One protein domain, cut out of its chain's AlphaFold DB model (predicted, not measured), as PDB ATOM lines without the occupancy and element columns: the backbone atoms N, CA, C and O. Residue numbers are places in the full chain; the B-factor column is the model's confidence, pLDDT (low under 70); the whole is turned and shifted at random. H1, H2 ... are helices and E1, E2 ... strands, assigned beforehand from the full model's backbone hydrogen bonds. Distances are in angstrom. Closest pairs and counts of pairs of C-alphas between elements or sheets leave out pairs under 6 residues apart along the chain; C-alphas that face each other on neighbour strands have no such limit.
ATOM      1  N   HIS A  36      29.031 -11.877 -30.632       81.38
ATOM      2  CA  HIS A  36      29.888 -11.655 -29.466       81.38
ATOM      3  C   HIS A  36      29.117 -11.557 -28.137       81.38
ATOM      4  O   HIS A  36      29.745 -11.483 -27.078       81.38
ATOM      5  N   TRP A  37      27.782 -11.529 -28.168       89.44
ATOM      6  CA  TRP A  37      26.955 -11.418 -26.970       89.44
ATOM      7  C   TRP A  37      26.985 -12.704 -26.146       89.44
ATOM      8  O   TRP A  37      26.749 -13.801 -26.649       89.44
ATOM      9  N   LYS A  38      27.236 -12.568 -24.842       92.19
ATOM     10  CA  LYS A  38      27.164 -13.674 -23.883       92.19
ATOM     11  C   LYS A  38      25.904 -13.543 -23.041       92.19
ATOM     12  O   LYS A  38      25.597 -12.466 -22.532       92.19
ATOM     13  N   VAL A  39      25.211 -14.660 -22.854       93.25
ATOM     14  CA  VAL A  39      23.982 -14.750 -22.056       93.25
ATOM     15  C   VAL A  39      24.177 -14.116 -20.677       93.25
ATOM     16  O   VAL A  39      25.166 -14.384 -19.992       93.25
ATOM     17  N   GLY A  40      23.237 -13.263 -20.272       91.06
ATOM     18  CA  GLY A  40      23.285 -12.535 -19.004       91.06
ATOM     19  C   GLY A  40      24.146 -11.266 -19.008       91.06
ATOM     20  O   GLY A  40      24.137 -10.544 -18.009       91.06
ATOM     21  N   GLN A  41      24.862 -10.947 -20.096       94.69
ATOM     22  CA  GLN A  41      25.515  -9.641 -20.233       94.69
ATOM     23  C   GLN A  41      24.491  -8.512 -20.351       94.69
ATOM     24  O   GLN A  41      23.369  -8.701 -20.826       94.69
ATOM     25  N   ARG A  42      24.912  -7.322 -19.917       96.06
ATOM     26  CA  ARG A  42      24.137  -6.085 -19.997       96.06
ATOM     27  C   ARG A  42      24.945  -5.049 -20.761       96.06
ATOM     28  O   ARG A  42      26.097  -4.800 -20.414       96.06
ATOM     29  N   PHE A  43      24.313  -4.453 -21.755       94.50
ATOM     30  CA  PHE A  43      24.844  -3.387 -22.586       94.50
ATOM     31  C   PHE A  43      24.054  -2.113 -22.333       94.50
ATOM     32  O   PHE A  43      22.847  -2.160 -22.087       94.50
ATOM     33  N   PHE A  44      24.737  -0.980 -22.417       96.38
ATOM     34  CA  PHE A  44      24.129   0.339 -22.327       96.38
ATOM     35  C   PHE A  44      24.612   1.183 -23.494       96.38
ATOM     36  O   PHE A  44      25.768   1.060 -23.907       96.38
ATOM     37  N   THR A  45      23.746   2.058 -24.003       92.19
ATOM     38  CA  THR A  45      24.193   3.113 -24.918       92.19
ATOM     39  C   THR A  45      25.219   4.002 -24.212       92.19
ATOM     40  O   THR A  45      25.249   4.058 -22.984       92.19
ATOM     41  N   ASP A  46      26.045   4.744 -24.953       89.12
ATOM     42  CA  ASP A  46      27.133   5.552 -24.363       89.12
ATOM     43  C   ASP A  46      26.651   6.553 -23.298       89.12
ATOM     44  O   ASP A  46      27.332   6.817 -22.304       89.12
ATOM     45  N   ASN A  47      25.447   7.086 -23.509       92.19
ATOM     46  CA  ASN A  47      24.735   7.996 -22.609       92.19
ATOM     47  C   ASN A  47      23.944   7.286 -21.494       92.19
ATOM     48  O   ASN A  47      23.336   7.957 -20.665       92.19
ATOM     49  N   GLU A  48      23.939   5.952 -21.482       96.88
ATOM     50  CA  GLU A  48      23.213   5.093 -20.542       96.88
ATOM     51  C   GLU A  48      21.696   5.365 -20.532       96.88
ATOM     52  O   GLU A  48      21.024   5.278 -19.507       96.88
ATOM     53  N   TRP A  49      21.138   5.725 -21.693       98.19
ATOM     54  CA  TRP A  49      19.710   6.006 -21.874       98.19
ATOM     55  C   TRP A  49      18.897   4.819 -22.380       98.19
ATOM     56  O   TRP A  49      17.673   4.839 -22.269       98.19
ATOM     57  N   ALA A  50      19.550   3.783 -22.893       97.88
ATOM     58  CA  ALA A  50      18.929   2.500 -23.168       97.88
ATOM     59  C   ALA A  50      19.801   1.368 -22.631       97.88
ATOM     60  O   ALA A  50      21.025   1.485 -22.558       97.88
ATOM     61  N   GLU A  51      19.149   0.273 -22.264       98.31
ATOM     62  CA  GLU A  51      19.767  -0.941 -21.751       98.31
ATOM     63  C   GLU A  51      19.333  -2.140 -22.599       98.31
ATOM     64  O   GLU A  51      18.155  -2.260 -22.935       98.31
ATOM     65  N   CYS A  52      20.258  -3.057 -22.877       97.81
ATOM     66  CA  CYS A  52      19.968  -4.377 -23.421       97.81
ATOM     67  C   CYS A  52      20.547  -5.470 -22.516       97.81
ATOM     68  O   CYS A  52      21.731  -5.448 -22.189       97.81
ATOM     69  N   MET A  53      19.724  -6.440 -22.126       98.31
ATOM     70  CA  MET A  53      20.130  -7.662 -21.435       98.31
ATOM     71  C   MET A  53      20.087  -8.827 -22.421       98.31
ATOM     72  O   MET A  53      19.062  -9.052 -23.071       98.31
ATOM     73  N   VAL A  54      21.185  -9.573 -22.519       97.31
ATOM     74  CA  VAL A  54      21.313 -10.699 -23.452       97.31
ATOM     75  C   VAL A  54      20.601 -11.936 -22.909       97.31
ATOM     76  O   VAL A  54      20.902 -12.396 -21.801       97.31
ATOM     77  N   GLY A  55      19.708 -12.496 -23.725       96.88
ATOM     78  CA  GLY A  55      19.013 -13.755 -23.469       96.88
ATOM     79  C   GLY A  55      19.538 -14.931 -24.293       96.88
ATOM     80  O   GLY A  55      20.470 -14.797 -25.079       96.88
ATOM     81  N   ASP A  56      18.912 -16.087 -24.115       96.50
ATOM     82  CA  ASP A  56      19.180 -17.346 -24.829       96.50
ATOM     83  C   ASP A  56      17.903 -18.148 -25.127       96.50
ATOM     84  O   ASP A  56      17.946 -19.343 -25.425       96.50
ATOM     85  N   MET A  57      16.753 -17.478 -25.070       96.00
ATOM     86  CA  MET A  57      15.463 -18.037 -25.455       96.00
ATOM     87  C   MET A  57      14.831 -17.211 -26.591       96.00
ATOM     88  O   MET A  57      15.153 -16.029 -26.751       96.00
ATOM     89  N   PRO A  58      13.871 -17.769 -27.355       95.06
ATOM     90  CA  PRO A  58      13.190 -17.071 -28.448       95.06
ATOM     91  C   PRO A  58      12.135 -16.067 -27.942       95.06
ATOM     92  O   PRO A  58      10.994 -16.076 -28.404       95.06
ATOM     93  N   LEU A  59      12.496 -15.218 -26.979       95.81
ATOM     94  CA  LEU A  59      11.655 -14.182 -26.386       95.81
ATOM     95  C   LEU A  59      12.460 -12.888 -26.247       95.81
ATOM     96  O   LEU A  59      13.511 -12.875 -25.606       95.81
ATOM     97  N   VAL A  60      11.935 -11.810 -26.822       97.06
ATOM     98  CA  VAL A  60      12.451 -10.447 -26.680       97.06
ATOM     99  C   VAL A  60      11.382  -9.606 -25.989       97.06
ATOM    100  O   VAL A  60      10.259  -9.502 -26.483       97.06
ATOM    101  N   LEU A  61      11.733  -9.027 -24.846       97.88
ATOM    102  CA  LEU A  61      10.892  -8.119 -24.073       97.88
ATOM    103  C   LEU A  61      11.358  -6.680 -24.283       97.88
ATOM    104  O   LEU A  61      12.558  -6.408 -24.203       97.88
ATOM    105  N   THR A  62      10.426  -5.750 -24.469       98.06
ATOM    106  CA  THR A  62      10.721  -4.312 -24.454       98.06
ATOM    107  C   THR A  62       9.959  -3.586 -23.360       98.06
ATOM    108  O   THR A  62       8.826  -3.936 -23.055       98.06
ATOM    109  N   ALA A  63      10.577  -2.564 -22.766       98.06
ATOM    110  CA  ALA A  63       9.914  -1.615 -21.870       98.06
ATOM    111  C   ALA A  63      10.254  -0.178 -22.313       98.06
ATOM    112  O   ALA A  63      11.264   0.390 -21.879       98.06
ATOM    113  N   PRO A  64       9.457   0.423 -23.214       97.69
ATOM    114  CA  PRO A  64       9.782   1.707 -23.836       97.69
ATOM    115  C   PRO A  64       9.472   2.912 -22.939       97.69
ATOM    116  O   PRO A  64      10.048   3.982 -23.130       97.69
ATOM    117  N   HIS A  65       8.547   2.786 -21.981       97.88
ATOM    118  CA  HIS A  65       7.985   3.931 -21.242       97.88
ATOM    119  C   HIS A  65       8.196   3.875 -19.724       97.88
ATOM    120  O   HIS A  65       7.640   4.713 -19.023       97.88
ATOM    121  N   GLY A  66       8.994   2.931 -19.213       95.31
ATOM    122  CA  GLY A  66       9.245   2.760 -17.772       95.31
ATOM    123  C   GLY A  66      10.337   3.657 -17.177       95.31
ATOM    124  O   GLY A  66      10.410   3.789 -15.954       95.31
ATOM    125  N   GLY A  67      11.162   4.277 -18.025       97.69
ATOM    126  CA  GLY A  67      12.336   5.052 -17.632       97.69
ATOM    127  C   GLY A  67      12.053   6.327 -16.829       97.69
ATOM    128  O   GLY A  67      10.978   6.928 -16.908       97.69
ATOM    129  N   ASP A  68      13.061   6.765 -16.072       98.00
ATOM    130  CA  ASP A  68      13.007   7.939 -15.187       98.00
ATOM    131  C   ASP A  68      14.018   9.032 -15.553       98.00
ATOM    132  O   ASP A  68      13.925  10.158 -15.056       98.00
ATOM    133  N   ILE A  69      14.972   8.739 -16.441       98.50
ATOM    134  CA  ILE A  69      16.051   9.668 -16.772       98.50
ATOM    135  C   ILE A  69      15.477  10.881 -17.510       98.50
ATOM    136  O   ILE A  69      14.824  10.769 -18.550       98.50
ATOM    137  N   LYS A  70      15.759  12.070 -16.971       98.38
ATOM    138  CA  LYS A  70      15.441  13.370 -17.570       98.38
ATOM    139  C   LYS A  70      16.731  14.179 -17.699       98.38
ATOM    140  O   LYS A  70      17.074  14.894 -16.759       98.38
ATOM    141  N   PRO A  71      17.459  14.071 -18.825       97.19
ATOM    142  CA  PRO A  71      18.726  14.770 -18.992       97.19
ATOM    143  C   PRO A  71      18.533  16.284 -18.876       97.19
ATOM    144  O   PRO A  71      17.598  16.847 -19.458       97.19
ATOM    145  N   ALA A  72      19.411  16.945 -18.120       94.56
ATOM    146  CA  ALA A  72      19.407  18.398 -18.016       94.56
ATOM    147  C   ALA A  72      19.671  19.026 -19.394       94.56
ATOM    148  O   ALA A  72      20.468  18.514 -20.176       94.56
ATOM    149  N   GLY A  73      18.987  20.128 -19.706       92.88
ATOM    150  CA  GLY A  73      19.139  20.830 -20.985       92.88
ATOM    151  C   GLY A  73      18.368  20.226 -22.166       92.88
ATOM    152  O   GLY A  73      18.219  20.902 -23.179       92.88
ATOM    153  N   ILE A  74      17.805  19.019 -22.037       96.25
ATOM    154  CA  ILE A  74      16.876  18.476 -23.034       96.25
ATOM    155  C   ILE A  74      15.449  18.883 -22.642       96.25
ATOM    156  O   ILE A  74      14.990  18.494 -21.561       96.25
ATOM    157  N   PRO A  75      14.721  19.662 -23.464       95.69
ATOM    158  CA  PRO A  75      13.340  20.025 -23.161       95.69
ATOM    159  C   PRO A  75      12.433  18.790 -23.166       95.69
ATOM    160  O   PRO A  75      12.739  17.770 -23.780       95.69
ATOM    161  N   ASP A  76      11.315  18.864 -22.445       97.50
ATOM    162  CA  ASP A  76      10.255  17.873 -22.631       97.50
ATOM    163  C   ASP A  76       9.635  18.029 -24.027       97.50
ATOM    164  O   ASP A  76       9.549  19.126 -24.581       97.50
ATOM    165  N   ARG A  77       9.173  16.912 -24.579       97.25
ATOM    166  CA  ARG A  77       8.435  16.840 -25.833       97.25
ATOM    167  C   ARG A  77       7.154  17.657 -25.747       97.25
ATOM    168  O   ARG A  77       6.305  17.412 -24.892       97.25
ATOM    169  N   SER A  78       7.012  18.591 -26.681       94.81
ATOM    170  CA  SER A  78       5.863  19.496 -26.791       94.81
ATOM    171  C   SER A  78       5.245  19.521 -28.194       94.81
ATOM    172  O   SER A  78       4.448  20.406 -28.497       94.81
ATOM    173  N   CYS A  79       5.629  18.589 -29.073       93.00
ATOM    174  CA  CYS A  79       5.043  18.468 -30.405       93.00
ATOM    175  C   CYS A  79       3.592  17.946 -30.342       93.00
ATOM    176  O   CYS A  79       3.175  17.388 -29.318       93.00
ATOM    177  N   PRO A  80       2.793  18.132 -31.412       92.75
ATOM    178  CA  PRO A  80       1.411  17.665 -31.440       92.75
ATOM    179  C   PRO A  80       1.287  16.186 -31.054       92.75
ATOM    180  O   PRO A  80       2.097  15.362 -31.459       92.75
ATOM    181  N   ASN A  81       0.253  15.853 -30.277       87.06
ATOM    182  CA  ASN A  81      -0.052  14.500 -29.784       87.06
ATOM    183  C   ASN A  81       0.949  13.880 -28.792       87.06
ATOM    184  O   ASN A  81       0.731  12.740 -28.370       87.06
ATOM    185  N   ALA A  82       1.978  14.611 -28.346       93.06
ATOM    186  CA  ALA A  82       2.943  14.100 -27.378       93.06
ATOM    187  C   ALA A  82       2.259  13.620 -26.082       93.06
ATOM    188  O   ALA A  82       1.645  14.387 -25.337       93.06
ATOM    189  N   LYS A  83       2.379  12.318 -25.806       92.62
ATOM    190  CA  LYS A  83       2.009  11.708 -24.525       92.62
ATOM    191  C   LYS A  83       3.252  11.600 -23.656       92.62
ATOM    192  O   LYS A  83       4.248  11.028 -24.080       92.62
ATOM    193  N   THR A  84       3.191  12.153 -22.451       93.19
ATOM    194  CA  THR A  84       4.373  12.322 -21.591       93.19
ATOM    195  C   THR A  84       4.328  11.494 -20.312       93.19
ATOM    196  O   THR A  84       5.353  11.373 -19.645       93.19
ATOM    197  N   ALA A  85       3.173  10.912 -19.975       93.75
ATOM    198  CA  ALA A  85       3.027  10.030 -18.823       93.75
ATOM    199  C   ALA A  85       3.817   8.733 -19.036       93.75
ATOM    200  O   ALA A  85       3.671   8.092 -20.078       93.75
ATOM    201  N   LYS A  86       4.655   8.375 -18.059       93.25
ATOM    202  CA  LYS A  86       5.377   7.101 -18.043       93.25
ATOM    203  C   LYS A  86       4.436   5.940 -17.738       93.25
ATOM    204  O   LYS A  86       3.411   6.118 -17.076       93.25
ATOM    205  N   ASP A  87       4.861   4.757 -18.140       93.62
ATOM    206  CA  ASP A  87       4.212   3.513 -17.770       93.62
ATOM    207  C   ASP A  87       4.863   3.033 -16.472       93.62
ATOM    208  O   ASP A  87       6.048   2.696 -16.443       93.62
ATOM    209  N   LEU A  88       4.127   3.088 -15.362       91.88
ATOM    210  CA  LEU A  88       4.690   2.779 -14.049       91.88
ATOM    211  C   LEU A  88       5.127   1.311 -13.970       91.88
ATOM    212  O   LEU A  88       4.406   0.420 -14.407       91.88
ATOM    213  N   TYR A  89       6.297   1.087 -13.374       94.06
ATOM    214  CA  TYR A  89       6.861  -0.225 -13.047       94.06
ATOM    215  C   TYR A  89       7.144  -1.177 -14.228       94.06
ATOM    216  O   TYR A  89       7.489  -2.334 -14.005       94.06
ATOM    217  N   THR A  90       7.022  -0.744 -15.490       94.88
ATOM    218  CA  THR A  90       7.197  -1.649 -16.647       94.88
ATOM    219  C   THR A  90       8.635  -2.108 -16.845       94.88
ATOM    220  O   THR A  90       8.865  -3.242 -17.264       94.88
ATOM    221  N   GLN A  91       9.621  -1.269 -16.518       96.62
ATOM    222  CA  GLN A  91      11.024  -1.667 -16.606       96.62
ATOM    223  C   GLN A  91      11.409  -2.641 -15.475       96.62
ATOM    224  O   GLN A  91      12.242  -3.525 -15.670       96.62
ATOM    225  N   GLU A  92      10.815  -2.489 -14.292       96.56
ATOM    226  CA  GLU A  92      10.960  -3.395 -13.155       96.56
ATOM    227  C   GLU A  92      10.311  -4.738 -13.487       96.56
ATOM    228  O   GLU A  92      10.981  -5.764 -13.413       96.56
ATOM    229  N   LEU A  93       9.076  -4.719 -13.996       95.69
ATOM    230  CA  LEU A  93       8.361  -5.908 -14.451       95.69
ATOM    231  C   LEU A  93       9.149  -6.679 -15.520       95.69
ATOM    232  O   LEU A  93       9.260  -7.898 -15.442       95.69
ATOM    233  N   ALA A  94       9.743  -5.989 -16.500       97.12
ATOM    234  CA  ALA A  94      10.577  -6.634 -17.516       97.12
ATOM    235  C   ALA A  94      11.761  -7.402 -16.898       97.12
ATOM    236  O   ALA A  94      12.093  -8.506 -17.337       97.12
ATOM    237  N   ARG A  95      12.386  -6.833 -15.858       98.06
ATOM    238  CA  ARG A  95      13.489  -7.466 -15.118       98.06
ATOM    239  C   ARG A  95      13.005  -8.624 -14.255       98.06
ATOM    240  O   ARG A  95      13.681  -9.645 -14.209       98.06
ATOM    241  N   GLU A  96      11.849  -8.488 -13.617       97.75
ATOM    242  CA  GLU A  96      11.234  -9.552 -12.820       97.75
ATOM    243  C   GLU A  96      10.841 -10.750 -13.685       97.75
ATOM    244  O   GLU A  96      11.182 -11.875 -13.335       97.75
ATOM    245  N   ILE A  97      10.233 -10.531 -14.857       96.50
ATOM    246  CA  ILE A  97       9.939 -11.606 -15.818       96.50
ATOM    247  C   ILE A  97      11.231 -12.326 -16.223       96.50
ATOM    248  O   ILE A  97      11.277 -13.554 -16.246       96.50
ATOM    249  N   ALA A  98      12.295 -11.581 -16.532       97.62
ATOM    250  CA  ALA A  98      13.571 -12.176 -16.919       97.62
ATOM    251  C   ALA A  98      14.251 -12.949 -15.779       97.62
ATOM    252  O   ALA A  98      14.881 -13.977 -16.029       97.62
ATOM    253  N   ALA A  99      14.134 -12.462 -14.542       97.50
ATOM    254  CA  ALA A  99      14.625 -13.155 -13.359       97.50
ATOM    255  C   ALA A  99      13.836 -14.447 -13.119       97.50
ATOM    256  O   ALA A  99      14.442 -15.506 -13.009       97.50
ATOM    257  N   GLU A 100      12.507 -14.379 -13.137       97.69
ATOM    258  CA  GLU A 100      11.624 -15.527 -12.923       97.69
ATOM    259  C   GLU A 100      11.838 -16.623 -13.975       97.69
ATOM    260  O   GLU A 100      11.943 -17.800 -13.639       97.69
ATOM    261  N   LEU A 101      11.975 -16.253 -15.254       96.94
ATOM    262  CA  LEU A 101      12.263 -17.220 -16.317       96.94
ATOM    263  C   LEU A 101      13.603 -17.934 -16.102       96.94
ATOM    264  O   LEU A 101      13.703 -19.133 -16.358       96.94
ATOM    265  N   TYR A 102      14.605 -17.226 -15.585       97.06
ATOM    266  CA  TYR A 102      15.891 -17.829 -15.270       97.06
ATOM    267  C   TYR A 102      15.824 -18.740 -14.045       97.06
ATOM    268  O   TYR A 102      16.327 -19.858 -14.101       97.06
ATOM    269  N   GLU A 103      15.189 -18.297 -12.960       97.31
ATOM    270  CA  GLU A 103      15.050 -19.105 -11.744       97.31
ATOM    271  C   GLU A 103      14.246 -20.386 -12.008       97.31
ATOM    272  O   GLU A 103      14.609 -21.462 -11.534       97.31
ATOM    273  N   THR A 104      13.189 -20.293 -12.820       96.94
ATOM    274  CA  THR A 104      12.298 -21.425 -13.094       96.94
ATOM    275  C   THR A 104      12.811 -22.339 -14.213       96.94
ATOM    276  O   THR A 104      12.655 -23.559 -14.120       96.94
ATOM    277  N   TYR A 105      13.426 -21.795 -15.270       96.06
ATOM    278  CA  TYR A 105      13.789 -22.567 -16.471       96.06
ATOM    279  C   TYR A 105      15.282 -22.553 -16.822       96.06
ATOM    280  O   TYR A 105      15.689 -23.242 -17.755       96.06
ATOM    281  N   GLY A 106      16.108 -21.780 -16.116       96.31
ATOM    282  CA  GLY A 106      17.546 -21.655 -16.384       96.31
ATOM    283  C   GLY A 106      17.904 -20.873 -17.652       96.31
ATOM    284  O   GLY A 106      19.086 -20.769 -17.971       96.31
ATOM    285  N   VAL A 107      16.915 -20.312 -18.354       96.50
ATOM    286  CA  VAL A 107      17.069 -19.538 -19.599       96.50
ATOM    287  C   VAL A 107      16.559 -18.112 -19.416       96.50
ATOM    288  O   VAL A 107      15.741 -17.835 -18.540       96.50
ATOM    289  N   ARG A 108      17.044 -17.183 -20.236       97.62
ATOM    290  CA  ARG A 108      16.764 -15.748 -20.141       97.62
ATOM    291  C   ARG A 108      16.122 -15.225 -21.424       97.62
ATOM    292  O   ARG A 108      16.619 -15.529 -22.510       97.62
ATOM    293  N   PRO A 109      15.090 -14.369 -21.337       98.19
ATOM    294  CA  PRO A 109      14.687 -13.554 -22.475       98.19
ATOM    295  C   PRO A 109      15.751 -12.501 -22.769       98.19
ATOM    296  O   PRO A 109      16.500 -12.084 -21.882       98.19
ATOM    297  N   TYR A 110      15.776 -12.025 -24.009       98.31
ATOM    298  CA  TYR A 110      16.403 -10.743 -24.300       98.31
ATOM    299  C   TYR A 110      15.502  -9.641 -23.746       98.31
ATOM    300  O   TYR A 110      14.279  -9.726 -23.873       98.31
ATOM    301  N   VAL A 111      16.080  -8.604 -23.148       98.69
ATOM    302  CA  VAL A 111      15.303  -7.489 -22.590       98.69
ATOM    303  C   VAL A 111      15.904  -6.168 -23.034       98.69
ATOM    304  O   VAL A 111      17.086  -5.936 -22.811       98.69
ATOM    305  N   VAL A 112      15.103  -5.290 -23.633       98.56
ATOM    306  CA  VAL A 112      15.536  -3.956 -24.066       98.56
ATOM    307  C   VAL A 112      14.685  -2.886 -23.393       98.56
ATOM    308  O   VAL A 112      13.458  -2.892 -23.463       98.56
ATOM    309  N   ILE A 113      15.331  -1.951 -22.706       98.81
ATOM    310  CA  ILE A 113      14.661  -0.972 -21.849       98.81
ATOM    311  C   ILE A 113      15.103   0.423 -22.254       98.81
ATOM    312  O   ILE A 113      16.296   0.708 -22.329       98.81
ATOM    313  N   ASN A 114      14.135   1.309 -22.471       98.62
ATOM    314  CA  ASN A 114      14.403   2.735 -22.552       98.62
ATOM    315  C   ASN A 114      14.408   3.309 -21.130       98.62
ATOM    316  O   ASN A 114      13.409   3.238 -20.411       98.62
ATOM    317  N   LEU A 115      15.541   3.880 -20.731       98.75
ATOM    318  CA  LEU A 115      15.744   4.462 -19.406       98.75
ATOM    319  C   LEU A 115      15.347   5.944 -19.362       98.75
ATOM    320  O   LEU A 115      15.168   6.491 -18.272       98.75
ATOM    321  N   LEU A 116      15.153   6.593 -20.517       98.62
ATOM    322  CA  LEU A 116      14.598   7.945 -20.588       98.62
ATOM    323  C   LEU A 116      13.127   7.969 -20.183       98.62
ATOM    324  O   LEU A 116      12.328   7.124 -20.583       98.62
ATOM    325  N   HIS A 117      12.743   9.013 -19.460       98.56
ATOM    326  CA  HIS A 117      11.340   9.295 -19.201       98.56
ATOM    327  C   HIS A 117      10.596   9.596 -20.511       98.56
ATOM    328  O   HIS A 117      11.110  10.318 -21.369       98.56
ATOM    329  N   ARG A 118       9.341   9.135 -20.643       97.81
ATOM    330  CA  ARG A 118       8.524   9.309 -21.865       97.81
ATOM    331  C   ARG A 118       8.343  10.773 -22.294       97.81
ATOM    332  O   ARG A 118       8.153  11.088 -23.473       97.81
ATOM    333  N   SER A 119       8.409  11.698 -21.335       98.00
ATOM    334  CA  SER A 119       8.412  13.141 -21.619       98.00
ATOM    335  C   SER A 119       9.622  13.595 -22.438       98.00
ATOM    336  O   SER A 119       9.505  14.603 -23.115       98.00
ATOM    337  N   LYS A 120      10.749  12.876 -22.413       98.38
ATOM    338  CA  LYS A 120      11.953  13.177 -23.205       98.38
ATOM    339  C   LYS A 120      11.950  12.462 -24.549       98.38
ATOM    340  O   LYS A 120      12.236  13.081 -25.566       98.38
ATOM    341  N   LEU A 121      11.572  11.189 -24.550       98.31
ATOM    342  CA  LEU A 121      11.533  10.349 -25.740       98.31
ATOM    343  C   LEU A 121      10.390   9.340 -25.611       98.31
ATOM    344  O   LEU A 121      10.288   8.665 -24.591       98.31
ATOM    345  N   ASP A 122       9.548   9.210 -26.635       98.00
ATOM    346  CA  ASP A 122       8.626   8.072 -26.761       98.00
ATOM    347  C   ASP A 122       9.134   7.167 -27.877       98.00
ATOM    348  O   ASP A 122       8.822   7.411 -29.041       98.00
ATOM    349  N   PRO A 123       9.941   6.143 -27.553       95.75
ATOM    350  CA  PRO A 123      10.540   5.302 -28.574       95.75
ATOM    351  C   PRO A 123       9.544   4.339 -29.228       95.75
ATOM    352  O   PRO A 123       9.925   3.654 -30.170       95.75
ATOM    353  N   ASN A 124       8.275   4.328 -28.797       94.25
ATOM    354  CA  ASN A 124       7.190   3.589 -29.446       94.25
ATOM    355  C   ASN A 124       6.415   4.475 -30.447       94.25
ATOM    356  O   ASN A 124       5.191   4.385 -30.607       94.25
ATOM    357  N   ARG A 125       7.138   5.405 -31.080       95.06
ATOM    358  CA  ARG A 125       6.704   6.272 -32.178       95.06
ATOM    359  C   ARG A 125       7.768   6.311 -33.264       95.06
ATOM    360  O   ARG A 125       8.927   5.977 -33.025       95.06
ATOM    361  N   GLU A 126       7.344   6.747 -34.447       93.94
ATOM    362  CA  GLU A 126       8.239   7.108 -35.549       93.94
ATOM    363  C   GLU A 126       9.239   8.178 -35.069       93.94
ATOM    364  O   GLU A 126       8.883   9.001 -34.226       93.94
ATOM    365  N   ILE A 127      10.486   8.143 -35.550       95.38
ATOM    366  CA  ILE A 127      11.621   8.876 -34.973       95.38
ATOM    367  C   ILE A 127      11.366  10.383 -34.816       95.38
ATOM    368  O   ILE A 127      11.802  10.977 -33.823       95.38
ATOM    369  N   GLU A 128      10.642  11.013 -35.742       95.00
ATOM    370  CA  GLU A 128      10.362  12.449 -35.692       95.00
ATOM    371  C   GLU A 128       9.333  12.786 -34.603       95.00
ATOM    372  O   GLU A 128       9.542  13.710 -33.814       95.00
ATOM    373  N   GLU A 129       8.261  11.999 -34.481       94.81
ATOM    374  CA  GLU A 129       7.272  12.139 -33.398       94.81
ATOM    375  C   GLU A 129       7.868  11.734 -32.038       94.81
ATOM    376  O   GLU A 129       7.640  12.380 -31.008       94.81
ATOM    377  N   ALA A 130       8.673  10.672 -32.032       96.00
ATOM    378  CA  ALA A 130       9.332  10.135 -30.854       96.00
ATOM    379  C   ALA A 130      10.228  11.172 -30.188       96.00
ATOM    380  O   ALA A 130      10.223  11.265 -28.963       96.00
ATOM    381  N   SER A 131      10.962  11.945 -30.994       96.62
ATOM    382  CA  SER A 131      11.946  12.944 -30.563       96.62
ATOM    383  C   SER A 131      11.420  14.383 -30.562       96.62
ATOM    384  O   SER A 131      12.118  15.282 -30.092       96.62
ATOM    385  N   CYS A 132      10.225  14.629 -31.113       96.56
ATOM    386  CA  CYS A 132       9.756  15.966 -31.492       96.56
ATOM    387  C   CYS A 132      10.806  16.763 -32.298       96.56
ATOM    388  O   CYS A 132      10.978  17.964 -32.086       96.56
ATOM    389  N   GLY A 133      11.545  16.085 -33.182       95.62
ATOM    390  CA  GLY A 133      12.599  16.678 -34.007       95.62
ATOM    391  C   GLY A 133      13.930  16.965 -33.295       95.62
ATOM    392  O   GLY A 133      14.830  17.517 -33.919       95.62
ATOM    393  N   ASN A 134      14.101  16.612 -32.014       97.38
ATOM    394  CA  ASN A 134      15.367  16.825 -31.303       97.38
ATOM    395  C   ASN A 134      16.433  15.797 -31.728       97.38
ATOM    396  O   ASN A 134      16.287  14.610 -31.449       97.38
ATOM    397  N   GLU A 135      17.533  16.248 -32.340       97.00
ATOM    398  CA  GLU A 135      18.577  15.365 -32.895       97.00
ATOM    399  C   GLU A 135      19.231  14.439 -31.856       97.00
ATOM    400  O   GLU A 135      19.386  13.245 -32.106       97.00
ATOM    401  N   THR A 136      19.510  14.932 -30.646       97.38
ATOM    402  CA  THR A 136      20.044  14.104 -29.551       97.38
ATOM    403  C   THR A 136      19.060  13.002 -29.141       97.38
ATOM    404  O   THR A 136      19.454  11.877 -28.838       97.38
ATOM    405  N   MET A 137      17.755  13.288 -29.161       98.00
ATOM    406  CA  MET A 137      16.724  12.276 -28.908       98.00
ATOM    407  C   MET A 137      16.548  11.315 -30.090       98.00
ATOM    408  O   MET A 137      16.229  10.150 -29.867       98.00
ATOM    409  N   LYS A 138      16.809  11.733 -31.336       97.94
ATOM    410  CA  LYS A 138      16.846  10.811 -32.488       97.94
ATOM    411  C   LYS A 138      17.980   9.797 -32.355       97.94
ATOM    412  O   LYS A 138      17.798   8.629 -32.686       97.94
ATOM    413  N   GLU A 139      19.142  10.207 -31.856       96.75
ATOM    414  CA  GLU A 139      20.245   9.285 -31.552       96.75
ATOM    415  C   GLU A 139      19.871   8.303 -30.438       96.75
ATOM    416  O   GLU A 139      20.067   7.099 -30.594       96.75
ATOM    417  N   ALA A 140      19.247   8.792 -29.364       97.62
ATOM    418  CA  ALA A 140      18.731   7.946 -28.288       97.62
ATOM    419  C   ALA A 140      17.713   6.908 -28.799       97.62
ATOM    420  O   ALA A 140      17.798   5.728 -28.460       97.62
ATOM    421  N   TRP A 141      16.793   7.336 -29.670       98.25
ATOM    422  CA  TRP A 141      15.828   6.461 -30.337       98.25
ATOM    423  C   TRP A 141      16.525   5.366 -31.146       98.25
ATOM    424  O   TRP A 141      16.192   4.193 -30.999       98.25
ATOM    425  N   ARG A 142      17.532   5.728 -31.952       97.00
ATOM    426  CA  ARG A 142      18.295   4.763 -32.762       97.00
ATOM    427  C   ARG A 142      19.040   3.755 -31.894       97.00
ATOM    428  O   ARG A 142      19.085   2.589 -32.260       97.00
ATOM    429  N   GLY A 143      19.586   4.179 -30.754       95.25
ATOM    430  CA  GLY A 143      20.229   3.274 -29.799       95.25
ATOM    431  C   GLY A 143      19.257   2.227 -29.248       95.25
ATOM    432  O   GLY A 143      19.545   1.034 -29.291       95.25
ATOM    433  N   PHE A 144      18.075   2.662 -28.805       97.56
ATOM    434  CA  PHE A 144      17.030   1.756 -28.321       97.56
ATOM    435  C   PHE A 144      16.539   0.787 -29.412       97.56
ATOM    436  O   PHE A 144      16.499  -0.421 -29.182       97.56
ATOM    437  N   GLN A 145      16.221   1.292 -30.609       96.00
ATOM    438  CA  GLN A 145      15.766   0.459 -31.730       96.00
ATOM    439  C   GLN A 145      16.855  -0.510 -32.209       96.00
ATOM    440  O   GLN A 145      16.574  -1.681 -32.440       96.00
ATOM    441  N   GLY A 146      18.117  -0.074 -32.247       92.69
ATOM    442  CA  GLY A 146      19.246  -0.928 -32.618       92.69
ATOM    443  C   GLY A 146      19.443  -2.118 -31.673       92.69
ATOM    444  O   GLY A 146      19.792  -3.212 -32.124       92.69
ATOM    445  N   TYR A 147      19.171  -1.951 -30.373       96.19
ATOM    446  CA  TYR A 147      19.156  -3.076 -29.436       96.19
ATOM    447  C   TYR A 147      17.997  -4.042 -29.682       96.19
ATOM    448  O   TYR A 147      18.207  -5.251 -29.587       96.19
ATOM    449  N   ILE A 148      16.805  -3.545 -30.032       94.31
ATOM    450  CA  ILE A 148      15.666  -4.402 -30.399       94.31
ATOM    451  C   ILE A 148      16.003  -5.227 -31.641       94.31
ATOM    452  O   ILE A 148      15.847  -6.448 -31.626       94.31
ATOM    453  N   ASP A 149      16.520  -4.573 -32.679       90.75
ATOM    454  CA  ASP A 149      16.915  -5.204 -33.934       90.75
ATOM    455  C   ASP A 149      17.965  -6.300 -33.711       90.75
ATOM    456  O   ASP A 149      17.816  -7.424 -34.200       90.75
ATOM    457  N   SER A 150      18.994  -6.005 -32.912       89.75
ATOM    458  CA  SER A 150      20.063  -6.958 -32.588       89.75
ATOM    459  C   SER A 150      19.538  -8.151 -31.780       89.75
ATOM    460  O   SER A 150      19.859  -9.300 -32.092       89.75
ATOM    461  N   ALA A 151      18.687  -7.909 -30.776       93.56
ATOM    462  CA  ALA A 151      18.077  -8.963 -29.965       93.56
ATOM    463  C   ALA A 151      17.159  -9.872 -30.794       93.56
ATOM    464  O   ALA A 151      17.250 -11.096 -30.697       93.56
ATOM    465  N   LEU A 152      16.312  -9.290 -31.648       89.31
ATOM    466  CA  LEU A 152      15.432 -10.041 -32.542       89.31
ATOM    467  C   LEU A 152      16.224 -10.862 -33.557       89.31
ATOM    468  O   LEU A 152      15.948 -12.050 -33.717       89.31
ATOM    469  N   SER A 153      17.215 -10.254 -34.216       85.94
ATOM    470  CA  SER A 153      18.062 -10.943 -35.194       85.94
ATOM    471  C   SER A 153      18.783 -12.132 -34.563       85.94
ATOM    472  O   SER A 153      18.722 -13.246 -35.081       85.94
ATOM    473  N   THR A 154      19.375 -11.926 -33.385       88.56
ATOM    474  CA  THR A 154      20.114 -12.962 -32.651       88.56
ATOM    475  C   THR A 154      19.185 -14.089 -32.184       88.56
ATOM    476  O   THR A 154      19.463 -15.265 -32.426       88.56
ATOM    477  N   ALA A 155      18.019 -13.764 -31.614       90.50
ATOM    478  CA  ALA A 155      17.029 -14.765 -31.213       90.50
ATOM    479  C   ALA A 155      16.504 -15.585 -32.409       90.50
ATOM    480  O   ALA A 155      16.411 -16.813 -32.337       90.50
ATOM    481  N   VAL A 156      16.190 -14.933 -33.534       86.00
ATOM    482  CA  VAL A 156      15.745 -15.618 -34.759       86.00
ATOM    483  C   VAL A 156      16.862 -16.474 -35.349       86.00
ATOM    484  O   VAL A 156      16.586 -17.589 -35.785       86.00
ATOM    485  N   HIS A 157      18.107 -15.999 -35.336       87.06
ATOM    486  CA  HIS A 157      19.252 -16.761 -35.820       87.06
ATOM    487  C   HIS A 157      19.431 -18.074 -35.042       87.06
ATOM    488  O   HIS A 157      19.562 -19.134 -35.653       87.06
ATOM    489  N   HIS A 158      19.358 -18.034 -33.707       87.81
ATOM    490  CA  HIS A 158      19.566 -19.221 -32.869       87.81
ATOM    491  C   HIS A 158      18.362 -20.169 -32.791       87.81
ATOM    492  O   HIS A 158      18.545 -21.369 -32.591       87.81
ATOM    493  N   HIS A 159      17.133 -19.664 -32.943       86.88
ATOM    494  CA  HIS A 159      15.919 -20.456 -32.691       86.88
ATOM    495  C   HIS A 159      14.960 -20.557 -33.889       86.88
ATOM    496  O   HIS A 159      13.896 -21.168 -33.780       86.88
ATOM    497  N   GLY A 160      15.281 -19.925 -35.021       83.62
ATOM    498  CA  GLY A 160      14.438 -19.845 -36.224       83.62
ATOM    499  C   GLY A 160      13.210 -18.933 -36.093       83.62
ATOM    500  O   GLY A 160      12.499 -18.698 -37.074       83.62
ATOM    501  N   ARG A 161      12.931 -18.421 -34.888       82.62
ATOM    502  CA  ARG A 161      11.819 -17.522 -34.557       82.62
ATOM    503  C   ARG A 161      12.095 -16.780 -33.252       82.62
ATOM    504  O   ARG A 161      12.855 -17.262 -32.419       82.62
ATOM    505  N   ALA A 162      11.391 -15.674 -33.045       85.69
ATOM    506  CA  ALA A 162      11.337 -14.970 -31.771       85.69
ATOM    507  C   ALA A 162       9.904 -14.497 -31.500       85.69
ATOM    508  O   ALA A 162       9.189 -14.104 -32.425       85.69
ATOM    509  N   LEU A 163       9.487 -14.548 -30.239       88.50
ATOM    510  CA  LEU A 163       8.312 -13.844 -29.746       88.50
ATOM    511  C   LEU A 163       8.757 -12.464 -29.254       88.50
ATOM    512  O   LEU A 163       9.641 -12.366 -28.410       88.50
ATOM    513  N   PHE A 164       8.141 -11.412 -29.781       89.44
ATOM    514  CA  PHE A 164       8.365 -10.037 -29.346       89.44
ATOM    515  C   PHE A 164       7.200  -9.586 -28.464       89.44
ATOM    516  O   PHE A 164       6.045  -9.691 -28.883       89.44
ATOM    517  N   VAL A 165       7.494  -9.102 -27.257       92.56
ATOM    518  CA  VAL A 165       6.497  -8.602 -26.303       92.56
ATOM    519  C   VAL A 165       6.886  -7.200 -25.854       92.56
ATOM    520  O   VAL A 165       7.914  -7.014 -25.206       92.56
ATOM    521  N   ASP A 166       6.027  -6.232 -26.163       92.31
ATOM    522  CA  ASP A 166       6.200  -4.833 -25.777       92.31
ATOM    523  C   ASP A 166       5.384  -4.520 -24.519       92.31
ATOM    524  O   ASP A 166       4.151  -4.543 -24.538       92.31
ATOM    525  N   LEU A 167       6.077  -4.305 -23.400       92.75
ATOM    526  CA  LEU A 167       5.480  -4.141 -22.079       92.75
ATOM    527  C   LEU A 167       5.079  -2.686 -21.849       92.75
ATOM    528  O   LEU A 167       5.916  -1.790 -21.724       92.75
ATOM    529  N   HIS A 168       3.772  -2.488 -21.712       90.69
ATOM    530  CA  HIS A 168       3.154  -1.205 -21.426       90.69
ATOM    531  C   HIS A 168       2.333  -1.245 -20.143       90.69
ATOM    532  O   HIS A 168       1.819  -2.283 -19.733       90.69
ATOM    533  N   GLY A 169       2.193  -0.075 -19.533       86.31
ATOM    534  CA  GLY A 169       1.315   0.164 -18.399       86.31
ATOM    535  C   GLY A 169       0.134   1.015 -18.839       86.31
ATOM    536  O   GLY A 169       0.289   1.967 -19.600       86.31
ATOM    537  N   HIS A 170      -1.057   0.706 -18.341       78.06
ATOM    538  CA  HIS A 170      -2.206   1.587 -18.493       78.06
ATOM    539  C   HIS A 170      -2.892   1.805 -17.150       78.06
ATOM    540  O   HIS A 170      -2.705   1.056 -16.195       78.06
ATOM    541  N   VAL A 171      -3.697   2.861 -17.077       72.38
ATOM    542  CA  VAL A 171      -4.552   3.111 -15.918       72.38
ATOM    543  C   VAL A 171      -5.756   2.166 -16.002       72.38
ATOM    544  O   VAL A 171      -6.492   2.215 -16.990       72.38
ATOM    545  N   GLY A 172      -5.927   1.294 -15.007       67.88
ATOM    546  CA  GLY A 172      -7.025   0.324 -14.893       67.88
ATOM    547  C   GLY A 172      -6.602  -0.960 -14.166       67.88
ATOM    548  O   GLY A 172      -5.416  -1.195 -13.971       67.88
TER     549      GLY A 172
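AT A GLANCE: This is residues 36 to 172 of the 214 residues of the protein "N-formylglutamate amidohydrolase" of Parapusillimonas sp. SGNA-6 (UniProt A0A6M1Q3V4). A mixed sheet of five strands is the middle layer between two helices, the long H3 along one face and H1 along the other; short H2 and much of the unnamed stretches 64 to 89 and 115 to 126 lie past one end of the strands. The printed part has 137 residues, under half in named elements, in the order E1 E2 E3 H1 E4 H2 H3 E5; the class is mixed, helices and strands. The sheet runs E1 E2 E4 E3 E5. It is compact, with a radius of gyration of the C-alphas of 14.9 A and spans of 43 by 35 by 24 A.

IN THESE COORDINATES: Find C-alpha 42 at (24.137, -6.085, -19.997), where E1 begins, residues 42 to 44; E2 is 50 to 53 and E3 59 to 63. H1, 90 to 105, is 21.9 A long. Then come E4, 110 to 114, H2, 127 to 131, and H3, 135 to 159, 35.9 A long from C-alpha 135 at (18.577, 15.365, -32.895). E5, 163 to 166, ends at (6.200, -4.833, -25.777).

HOW THE PARTS SIT: Look first at the hairpin E1 and E2, antiparallel, with N 43 and O 52 2.8 A apart. E2 and E4 are antiparallel, N 53 to O 111 2.8 A; E4 and E3 are parallel, N 61 to O 110 2.8 A; E3 and E5 are parallel, N 60 to O 163 2.8 A. E3, H1, E4 form a strand-helix-strand unit, parallel neighbour strands joined through a helix, with a right-handed crossover; E4, H2 H3, E5 form a split one, E3 between its strands, also right-handed. H1 is on the sheet at a height of 10.0 A, over E4 and E3; its closest C-alphas to E3 are Gln 91 and Ala 63, 5.4 A. H3 is on the opposite face at a height of 8.3 A, over E4; the closest C-alphas of H3 and E4 are those of Ala 151 and Tyr 110, 6.2 A apart, and those of H3 and E2 are Phe 144 and Ala 50, 5.5 A apart. H2, not on the sheet, touches H3 at its residues 137 to 141 alone, C-alphas 131 and 137 being closest at 5.1 A. In H1, H2 and H3 every O i to N i+4 pair is within hydrogen-bond range.

THE WHOLE: The C-alphas of Pro 80 and Gly 106 are farthest apart, 45.1 A. The printed part has no cut; the links E3 to H1 and E4 to H2 are long. Mean pLDDT of the printed part is 94.3, with residue 172 under 70.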